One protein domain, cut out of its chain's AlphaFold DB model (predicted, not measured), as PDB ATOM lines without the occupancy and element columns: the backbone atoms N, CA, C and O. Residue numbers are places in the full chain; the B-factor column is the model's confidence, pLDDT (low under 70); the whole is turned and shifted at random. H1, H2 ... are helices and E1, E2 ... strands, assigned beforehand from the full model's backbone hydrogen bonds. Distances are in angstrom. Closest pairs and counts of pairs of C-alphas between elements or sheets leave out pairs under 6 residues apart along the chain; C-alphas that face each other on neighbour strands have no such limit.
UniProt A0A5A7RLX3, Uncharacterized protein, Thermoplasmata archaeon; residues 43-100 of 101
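What this domain is: This is residues 43 to 100 of the 101 residues of an uncharacterized protein of Thermoplasmata archaeon (UniProt A0A5A7RLX3). What shape do these atoms make? It is a loose, drawn-out model: H1 runs out toward one end, E1 comes back from there like the second limb of an open loop, and H2 lies crosswise to H1 where the loop comes back. From H2 a long stretch with no named element, residues 81 to 93, leads away to the short helix H3 at the other end, and residues 89 to 96, of which 94 to 96 belong to H3, stick out. What are the parts, and how large is the whole? The printed part has 58 residues with three named helices and one named strand, in the order H1, E1, H2, H3, and its class is mostly helix. The whole is loose, with a radius of gyration of the C-alphas of 14.4 A, and the C-alphas span 44 by 21 by 18 A along their three main axes.

Where its parts are: Where is the first named element? After residues 43 to 50, H1 takes residues 51 to 59, from Gly 51 to Lys 59, and measures 12.3 A from first to last C-alpha. Its C-alpha 51 is at (171.473, 240.232, 190.738). What follows it? The strand E1 takes residues 65 to 68, from Phe 65 to Ser 68, and is 10.1 A long from first to last C-alpha. The helix H2 takes residues 70 to 80, from Gly 70 to Ala 80, begins with C-alpha 70 at (177.744, 245.484, 202.346), and measures 15.3 A; with 11 residues it is the longest helix. Where does the last named element end? H3 takes residues 94 to 98, from Ile 94 to Gln 98, and measures 6.5 A. Its C-alpha 98 is at (183.269, 264.577, 189.782).

How they stand to each other: How do H1 and H2 stand to each other? They are close but not clearly touching, with 1 pair of C-alphas within 8 A, and their closest C-alphas are those of Gly 51 and Asp 76, 7.2 A apart. Their lines stand about perpendicular, at 89 degrees, and their centres are 14.4 A apart. Where does E1 belong? It pairs with no named strand. E1 and H2 meet only through their link, while H1 and E1 are apart, though they follow each other in the chain. Does H3 come near any other named element? H3 is apart from H1, from E1 and from H2, with no C-alpha within 8 A of theirs. What do the backbone N and O atoms show in the helices? In H1, H2 and H3 every O i to N i+4 pair is within hydrogen-bond range.

The domain as a whole: How far does the printed part reach? The two C-alphas farthest apart are those of Gly 61 and Glu 95, at 44.8 A, and the first and last printed C-alphas, those of Gly 43 and Arg 100, are 24.8 A apart. Which links are long? The link from H2 to H3 is long, with 13 residues, and the C-alphas of residues 81 to 93 lie 9 to 22 A from the mean of the C-alphas. The links from H1 to E1, with 5 residues, and from E1 to H2, with 1 residue, are tight. Is there a cut, and where is the model unsure? The printed part has no cut and runs from residue 43 to residue 100. The mean pLDDT of the printed part is 92.8, that of H3 is 88, and residue 100 is the one printed residue under 70.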
ATOM      1  N   GLY A  43     183.237 241.878 195.629       90.75
ATOM      2  CA  GLY A  43     183.344 242.831 194.524       90.75
ATOM      3  C   GLY A  43     181.991 243.407 194.092       90.75
ATOM      4  O   GLY A  43     181.026 243.404 194.857       90.75
ATOM      5  N   ALA A  44     181.943 243.931 192.870       91.81
ATOM      6  CA  ALA A  44     180.838 244.725 192.337       91.81
ATOM      7  C   ALA A  44     179.882 243.883 191.465       91.81
ATOM      8  O   ALA A  44     179.679 244.187 190.293       91.81
ATOM      9  N   LEU A  45     179.312 242.801 192.011       94.38
ATOM     10  CA  LEU A  45     178.482 241.856 191.242       94.38
ATOM     11  C   LEU A  45     177.046 242.350 191.028       94.38
ATOM     12  O   LEU A  45     176.535 242.309 189.909       94.38
ATOM     13  N   THR A  46     176.402 242.862 192.077       93.94
ATOM     14  CA  THR A  46     175.060 243.464 191.973       93.94
ATOM     15  C   THR A  46     175.028 244.700 191.060       93.94
ATOM     16  O   THR A  46     174.212 244.686 190.139       93.94
ATOM     17  N   PRO A  47     175.931 245.708 191.156       92.75
ATOM     18  CA  PRO A  47     175.940 246.828 190.206       92.75
ATOM     19  C   PRO A  47     176.356 246.418 188.787       92.75
ATOM     20  O   PRO A  47     176.000 247.102 187.831       92.75
ATOM     21  N   ALA A  48     177.064 245.293 188.616       93.25
ATOM     22  CA  ALA A  48     177.344 244.720 187.297       93.25
ATOM     23  C   ALA A  48     176.131 244.001 186.670       93.25
ATOM     24  O   ALA A  48     176.234 243.497 185.553       93.25
ATOM     25  N   GLY A  49     174.988 243.943 187.363       90.62
ATOM     26  CA  GLY A  49     173.748 243.358 186.851       90.62
ATOM     27  C   GLY A  49     173.604 241.852 187.079       90.62
ATOM     28  O   GLY A  49     172.706 241.232 186.513       90.62
ATOM     29  N   VAL A  50     174.442 241.236 187.922       94.62
ATOM     30  CA  VAL A  50     174.375 239.787 188.211       94.62
ATOM     31  C   VAL A  50     173.209 239.429 189.151       94.62
ATOM     32  O   VAL A  50     172.839 238.261 189.264       94.62
ATOM     33  N   GLY A  51     172.568 240.425 189.778       93.06
ATOM     34  CA  GLY A  51     171.473 240.232 190.738       93.06
ATOM     35  C   GLY A  51     170.333 239.349 190.215       93.06
ATOM     36  O   GLY A  51     169.889 238.445 190.915       93.06
ATOM     37  N   GLY A  52     169.930 239.510 188.949       93.50
ATOM     38  CA  GLY A  52     168.866 238.696 188.346       93.50
ATOM     39  C   GLY A  52     169.173 237.192 188.317       93.50
ATOM     40  O   GLY A  52     168.294 236.378 188.596       93.50
ATOM     41  N   ALA A  53     170.426 236.815 188.046       94.94
ATOM     42  CA  ALA A  53     170.844 235.413 188.065       94.94
ATOM     43  C   ALA A  53     170.823 234.842 189.491       94.94
ATOM     44  O   ALA A  53     170.368 233.719 189.700       94.94
ATOM     45  N   ILE A  54     171.258 235.631 190.478       95.75
ATOM     46  CA  ILE A  54     171.235 235.243 191.896       95.75
ATOM     47  C   ILE A  54     169.791 235.036 192.365       95.75
ATOM     48  O   ILE A  54     169.490 234.011 192.975       95.75
ATOM     49  N   ILE A  55     168.883 235.951 192.011       95.50
ATOM     50  CA  ILE A  55     167.449 235.844 192.313       95.50
ATOM     51  C   ILE A  55     166.867 234.546 191.743       95.50
ATOM     52  O   ILE A  55     166.105 233.863 192.425       95.50
ATOM     53  N   GLU A  56     167.221 234.178 190.510       95.69
ATOM     54  CA  GLU A  56     166.717 232.948 189.894       95.69
ATOM     55  C   GLU A  56     167.245 231.687 190.593       95.69
ATOM     56  O   GLU A  56     166.485 230.746 190.833       95.69
ATOM     57  N   LEU A  57     168.520 231.675 190.988       95.75
ATOM     58  CA  LEU A  57     169.091 230.582 191.776       95.75
ATOM     59  C   LEU A  57     168.399 230.456 193.143       95.75
ATOM     60  O   LEU A  57     168.032 229.350 193.541       95.75
ATOM     61  N   MET A  58     168.138 231.575 193.828       95.50
ATOM     62  CA  MET A  58     167.389 231.592 195.090       95.50
ATOM     63  C   MET A  58     165.972 231.032 194.914       95.50
ATOM     64  O   MET A  58     165.565 230.141 195.655       95.50
ATOM     65  N   LYS A  59     165.228 231.490 193.895       95.62
ATOM     66  CA  LYS A  59     163.858 231.021 193.604       95.62
ATOM     67  C   LYS A  59     163.786 229.521 193.324       95.62
ATOM     68  O   LYS A  59     162.780 228.889 193.634       95.62
ATOM     69  N   ARG A  60     164.843 228.947 192.749       95.44
ATOM     70  CA  ARG A  60     164.956 227.506 192.473       95.44
ATOM     71  C   ARG A  60     165.449 226.686 193.669       95.44
ATOM     72  O   ARG A  60     165.577 225.471 193.538       95.44
ATOM     73  N   GLY A  61     165.740 227.319 194.808       95.31
ATOM     74  CA  GLY A  61     166.323 226.654 195.977       95.31
ATOM     75  C   GLY A  61     167.751 226.159 195.736       95.31
ATOM     76  O   GLY A  61     168.198 225.214 196.377       95.31
ATOM     77  N   LEU A  62     168.458 226.761 194.778       96.62
ATOM     78  CA  LEU A  62     169.823 226.401 194.391       96.62
ATOM     79  C   LEU A  62     170.890 227.132 195.234       96.62
ATOM     80  O   LEU A  62     172.088 226.911 195.059       96.62
ATOM     81  N   ILE A  63     170.450 227.988 196.158       97.19
ATOM     82  CA  ILE A  63     171.244 228.683 197.175       97.19
ATOM     83  C   ILE A  63     170.433 228.639 198.473       97.19
ATOM     84  O   ILE A  63     169.258 229.005 198.452       97.19
ATOM     85  N   ASP A  64     171.048 228.235 199.587       97.38
ATOM     86  CA  ASP A  64     170.375 228.215 200.895       97.38
ATOM     87  C   ASP A  64     170.647 229.484 201.701       97.38
ATOM     88  O   ASP A  64     169.761 229.995 202.382       97.38
ATOM     89  N   PHE A  65     171.868 230.017 201.623       97.25
ATOM     90  CA  PHE A  65     172.216 231.283 202.258       97.25
ATOM     91  C   PHE A  65     173.343 232.007 201.524       97.25
ATOM     92  O   PHE A  65     174.081 231.422 200.726       97.25
ATOM     93  N   ILE A  66     173.456 233.307 201.792       97.06
ATOM     94  CA  ILE A  66     174.396 234.205 201.124       97.06
ATOM     95  C   ILE A  66     175.290 234.880 202.162       97.06
ATOM     96  O   ILE A  66     174.807 235.382 203.177       97.06
ATOM     97  N   ILE A  67     176.587 234.950 201.867       97.38
ATOM     98  CA  ILE A  67     177.536 235.830 202.558       97.38
ATOM     99  C   ILE A  67     178.013 236.869 201.549       97.38
ATOM    100  O   ILE A  67     178.536 236.522 200.492       97.38
ATOM    101  N   SER A  68     177.856 238.153 201.862       95.69
ATOM    102  CA  SER A  68     178.243 239.225 200.945       95.69
ATOM    103  C   SER A  68     178.866 240.417 201.655       95.69
ATOM    104  O   SER A  68     178.677 240.624 202.853       95.69
ATOM    105  N   THR A  69     179.610 241.221 200.899       95.62
ATOM    106  CA  THR A  69     180.025 242.555 201.332       95.62
ATOM    107  C   THR A  69     178.830 243.516 201.337       95.62
ATOM    108  O   THR A  69     177.938 243.427 200.492       95.62
ATOM    109  N   GLY A  70     178.834 244.501 202.243       94.06
ATOM    110  CA  GLY A  70     177.744 245.484 202.346       94.06
ATOM    111  C   GLY A  70     177.509 246.309 201.073       94.06
ATOM    112  O   GLY A  70     176.384 246.723 200.814       94.06
ATOM    113  N   ALA A  71     178.538 246.485 200.235       94.06
ATOM    114  CA  ALA A  71     178.417 247.189 198.958       94.06
ATOM    115  C   ALA A  71     177.420 246.508 198.007       94.06
ATOM    116  O   ALA A  71     176.670 247.196 197.319       94.06
ATOM    117  N   ASN A  72     177.365 245.170 197.991       94.50
ATOM    118  CA  ASN A  72     176.399 244.478 197.142       94.50
ATOM    119  C   ASN A  72     174.959 244.726 197.602       94.50
ATOM    120  O   ASN A  72     174.097 244.972 196.770       94.50
ATOM    121  N   LEU A  73     174.709 244.735 198.915       92.94
ATOM    122  CA  LEU A  73     173.383 245.047 199.455       92.94
ATOM    123  C   LEU A  73     172.986 246.494 199.137       92.94
ATOM    124  O   LEU A  73     171.859 246.749 198.731       92.94
ATOM    125  N   TYR A  74     173.920 247.436 199.281       94.12
ATOM    126  CA  TYR A  74     173.681 248.845 198.965       94.12
ATOM    127  C   TYR A  74     173.249 249.044 197.504       94.12
ATOM    128  O   TYR A  74     172.255 249.720 197.237       94.12
ATOM    129  N   HIS A  75     173.971 248.441 196.557       94.31
ATOM    130  CA  HIS A  75     173.651 248.554 195.133       94.31
ATOM    131  C   HIS A  75     172.389 247.776 194.743       94.31
ATOM    132  O   HIS A  75     171.632 248.258 193.907       94.31
ATOM    133  N   ASP A  76     172.123 246.623 195.359       93.94
ATOM    134  CA  ASP A  76     170.880 245.876 195.138       93.94
ATOM    135  C   ASP A  76     169.645 246.692 195.557       93.94
ATOM    136  O   ASP A  76     168.673 246.785 194.809       93.94
ATOM    137  N   ILE A  77     169.726 247.403 196.689       94.19
ATOM    138  CA  ILE A  77     168.670 248.318 197.144       94.19
ATOM    139  C   ILE A  77     168.420 249.446 196.133       94.19
ATOM    140  O   ILE A  77     167.275 249.851 195.963       94.19
ATOM    141  N   HIS A  78     169.446 249.938 195.424       94.62
ATOM    142  CA  HIS A  78     169.235 250.955 194.383       94.62
ATOM    143  C   HIS A  78     168.353 250.425 193.255       94.62
ATOM    144  O   HIS A  78     167.429 251.119 192.842       94.62
ATOM    145  N   PHE A  79     168.581 249.187 192.812       92.88
ATOM    146  CA  PHE A  79     167.706 248.548 191.831       92.88
ATOM    147  C   PHE A  79     166.301 248.300 192.394       92.88
ATOM    148  O   PHE A  79     165.318 248.530 191.698       92.88
ATOM    149  N   ALA A  80     166.189 247.867 193.653       93.00
ATOM    150  CA  ALA A  80     164.899 247.590 194.286       93.00
ATOM    151  C   ALA A  80     164.035 248.848 194.490       93.00
ATOM    152  O   ALA A  80     162.810 248.769 194.426       93.00
ATOM    153  N   LEU A  81     164.666 249.998 194.742       96.38
ATOM    154  CA  LEU A  81     164.012 251.295 194.925       96.38
ATOM    155  C   LEU A  81     163.845 252.086 193.620       96.38
ATOM    156  O   LEU A  81     163.424 253.239 193.674       96.38
ATOM    157  N   ASP A  82     164.190 251.491 192.475       94.06
ATOM    158  CA  ASP A  82     164.180 252.149 191.161       94.06
ATOM    159  C   ASP A  82     164.987 253.466 191.147       94.06
ATOM    160  O   ASP A  82     164.646 254.451 190.490       94.06
ATOM    161  N   LEU A  83     166.077 253.502 191.923       95.12
ATOM    162  CA  LEU A  83     167.013 254.617 191.913       95.12
ATOM    163  C   LEU A  83     167.851 254.580 190.628       95.12
ATOM    164  O   LEU A  83     168.171 253.503 190.118       95.12
ATOM    165  N   PRO A  84     168.261 255.746 190.106       90.88
ATOM    166  CA  PRO A  84     168.990 255.810 188.851       90.88
ATOM    167  C   PRO A  84     170.344 255.092 188.940       90.88
ATOM    168  O   PRO A  84     171.225 255.474 189.713       90.88
ATOM    169  N   VAL A  85     170.529 254.080 188.088       89.88
ATOM    170  CA  VAL A  85     171.804 253.384 187.871       89.88
ATOM    171  C   VAL A  85     172.185 253.507 186.398       89.88
ATOM    172  O   VAL A  85     171.438 253.095 185.511       89.88
ATOM    173  N   TYR A  86     173.364 254.068 186.127       89.81
ATOM    174  CA  TYR A  86     173.833 254.330 184.767       89.81
ATOM    175  C   TYR A  86     175.020 253.446 184.399       89.81
ATOM    176  O   TYR A  86     175.945 253.244 185.186       89.81
ATOM    177  N   LYS A  87     175.039 252.972 183.149       91.12
ATOM    178  CA  LYS A  87     176.213 252.316 182.577       91.12
ATOM    179  C   LYS A  87     177.274 253.368 182.244       91.12
ATOM    180  O   LYS A  87     177.103 254.150 181.312       91.12
ATOM    181  N   GLY A  88     178.373 253.363 182.994       89.94
ATOM    182  CA  GLY A  88     179.548 254.188 182.707       89.94
ATOM    183  C   GLY A  88     180.430 253.629 181.582       89.94
ATOM    184  O   GLY A  88     180.184 252.549 181.040       89.94
ATOM    185  N   SER A  89     181.500 254.362 181.267       91.69
ATOM    186  CA  SER A  89     182.606 253.887 180.429       91.69
ATOM    187  C   SER A  89     183.922 254.036 181.184       91.69
ATOM    188  O   SER A  89     184.148 255.043 181.852       91.69
ATOM    189  N   HIS A  90     184.811 253.054 181.032       92.25
ATOM    190  CA  HIS A  90     186.161 253.092 181.603       92.25
ATOM    191  C   HIS A  90     187.048 254.180 180.973       92.25
ATOM    192  O   HIS A  90     188.142 254.434 181.459       92.25
ATOM    193  N   SER A  91     186.619 254.774 179.857       94.75
ATOM    194  CA  SER A  91     187.359 255.800 179.118       94.75
ATOM    195  C   SER A  91     187.066 257.228 179.586       94.75
ATOM    196  O   SER A  91     187.504 258.172 178.936       94.75
ATOM    197  N   VAL A  92     186.241 257.411 180.620       92.12
ATOM    198  CA  VAL A  92     185.860 258.742 181.109       92.12
ATOM    199  C   VAL A  92     186.855 259.208 182.166       92.12
ATOM    200  O   VAL A  92     187.119 258.497 183.133       92.12
ATOM    201  N   GLU A  93     187.361 260.429 182.000       90.75
ATOM    202  CA  GLU A  93     188.271 261.070 182.950       90.75
ATOM    203  C   GLU A  93     187.597 261.314 184.307       90.75
ATOM    204  O   GLU A  93     186.490 261.864 184.375       90.75
ATOM    205  N   ILE A  94     188.297 260.973 185.392       89.25
ATOM    206  CA  ILE A  94     187.780 261.067 186.770       89.25
ATOM    207  C   ILE A  94     187.329 262.498 187.101       89.25
ATOM    208  O   ILE A  94     186.257 262.689 187.673       89.25
ATOM    209  N   GLU A  95     188.097 263.510 186.689       90.50
ATOM    210  CA  GLU A  95     187.770 264.916 186.955       90.50
ATOM    211  C   GLU A  95     186.437 265.332 186.310       90.50
ATOM    212  O   GLU A  95     185.635 266.055 186.904       90.50
ATOM    213  N   SER A  96     186.160 264.829 185.104       86.44
ATOM    214  CA  SER A  96     184.913 265.123 184.396       86.44
ATOM    215  C   SER A  96     183.689 264.478 185.058       86.44
ATOM    216  O   SER A  96     182.595 265.041 184.991       86.44
ATOM    217  N   LEU A  97     183.872 263.332 185.729       87.25
ATOM    218  CA  LEU A  97     182.822 262.649 186.488       87.25
ATOM    219  C   LEU A  97     182.479 263.399 187.774       87.25
ATOM    220  O   LEU A  97     181.302 263.600 188.058       87.25
ATOM    221  N   GLN A  98     183.485 263.863 188.518       84.06
ATOM    222  CA  GLN A  98     183.269 264.577 189.782       84.06
ATOM    223  C   GLN A  98     182.495 265.885 189.603       84.06
ATOM    224  O   GLN A  98     181.679 266.235 190.446       84.06
ATOM    225  N   ARG A  99     182.710 266.596 188.489       83.88
ATOM    226  CA  ARG A  99     182.002 267.853 188.186       83.88
ATOM    227  C   ARG A  99     180.520 267.665 187.827       83.88
ATOM    228  O   ARG A  99     179.812 268.658 187.702       83.88
ATOM    229  N   ARG A 100     180.073 266.428 187.583       69.25
ATOM    230  CA  ARG A 100     178.705 266.075 187.160       69.25
ATOM    231  C   ARG A 100     177.898 265.343 188.238       69.25
ATOM    232  O   ARG A 100     176.752 264.994 187.958       69.25
TER     233      ARG A 100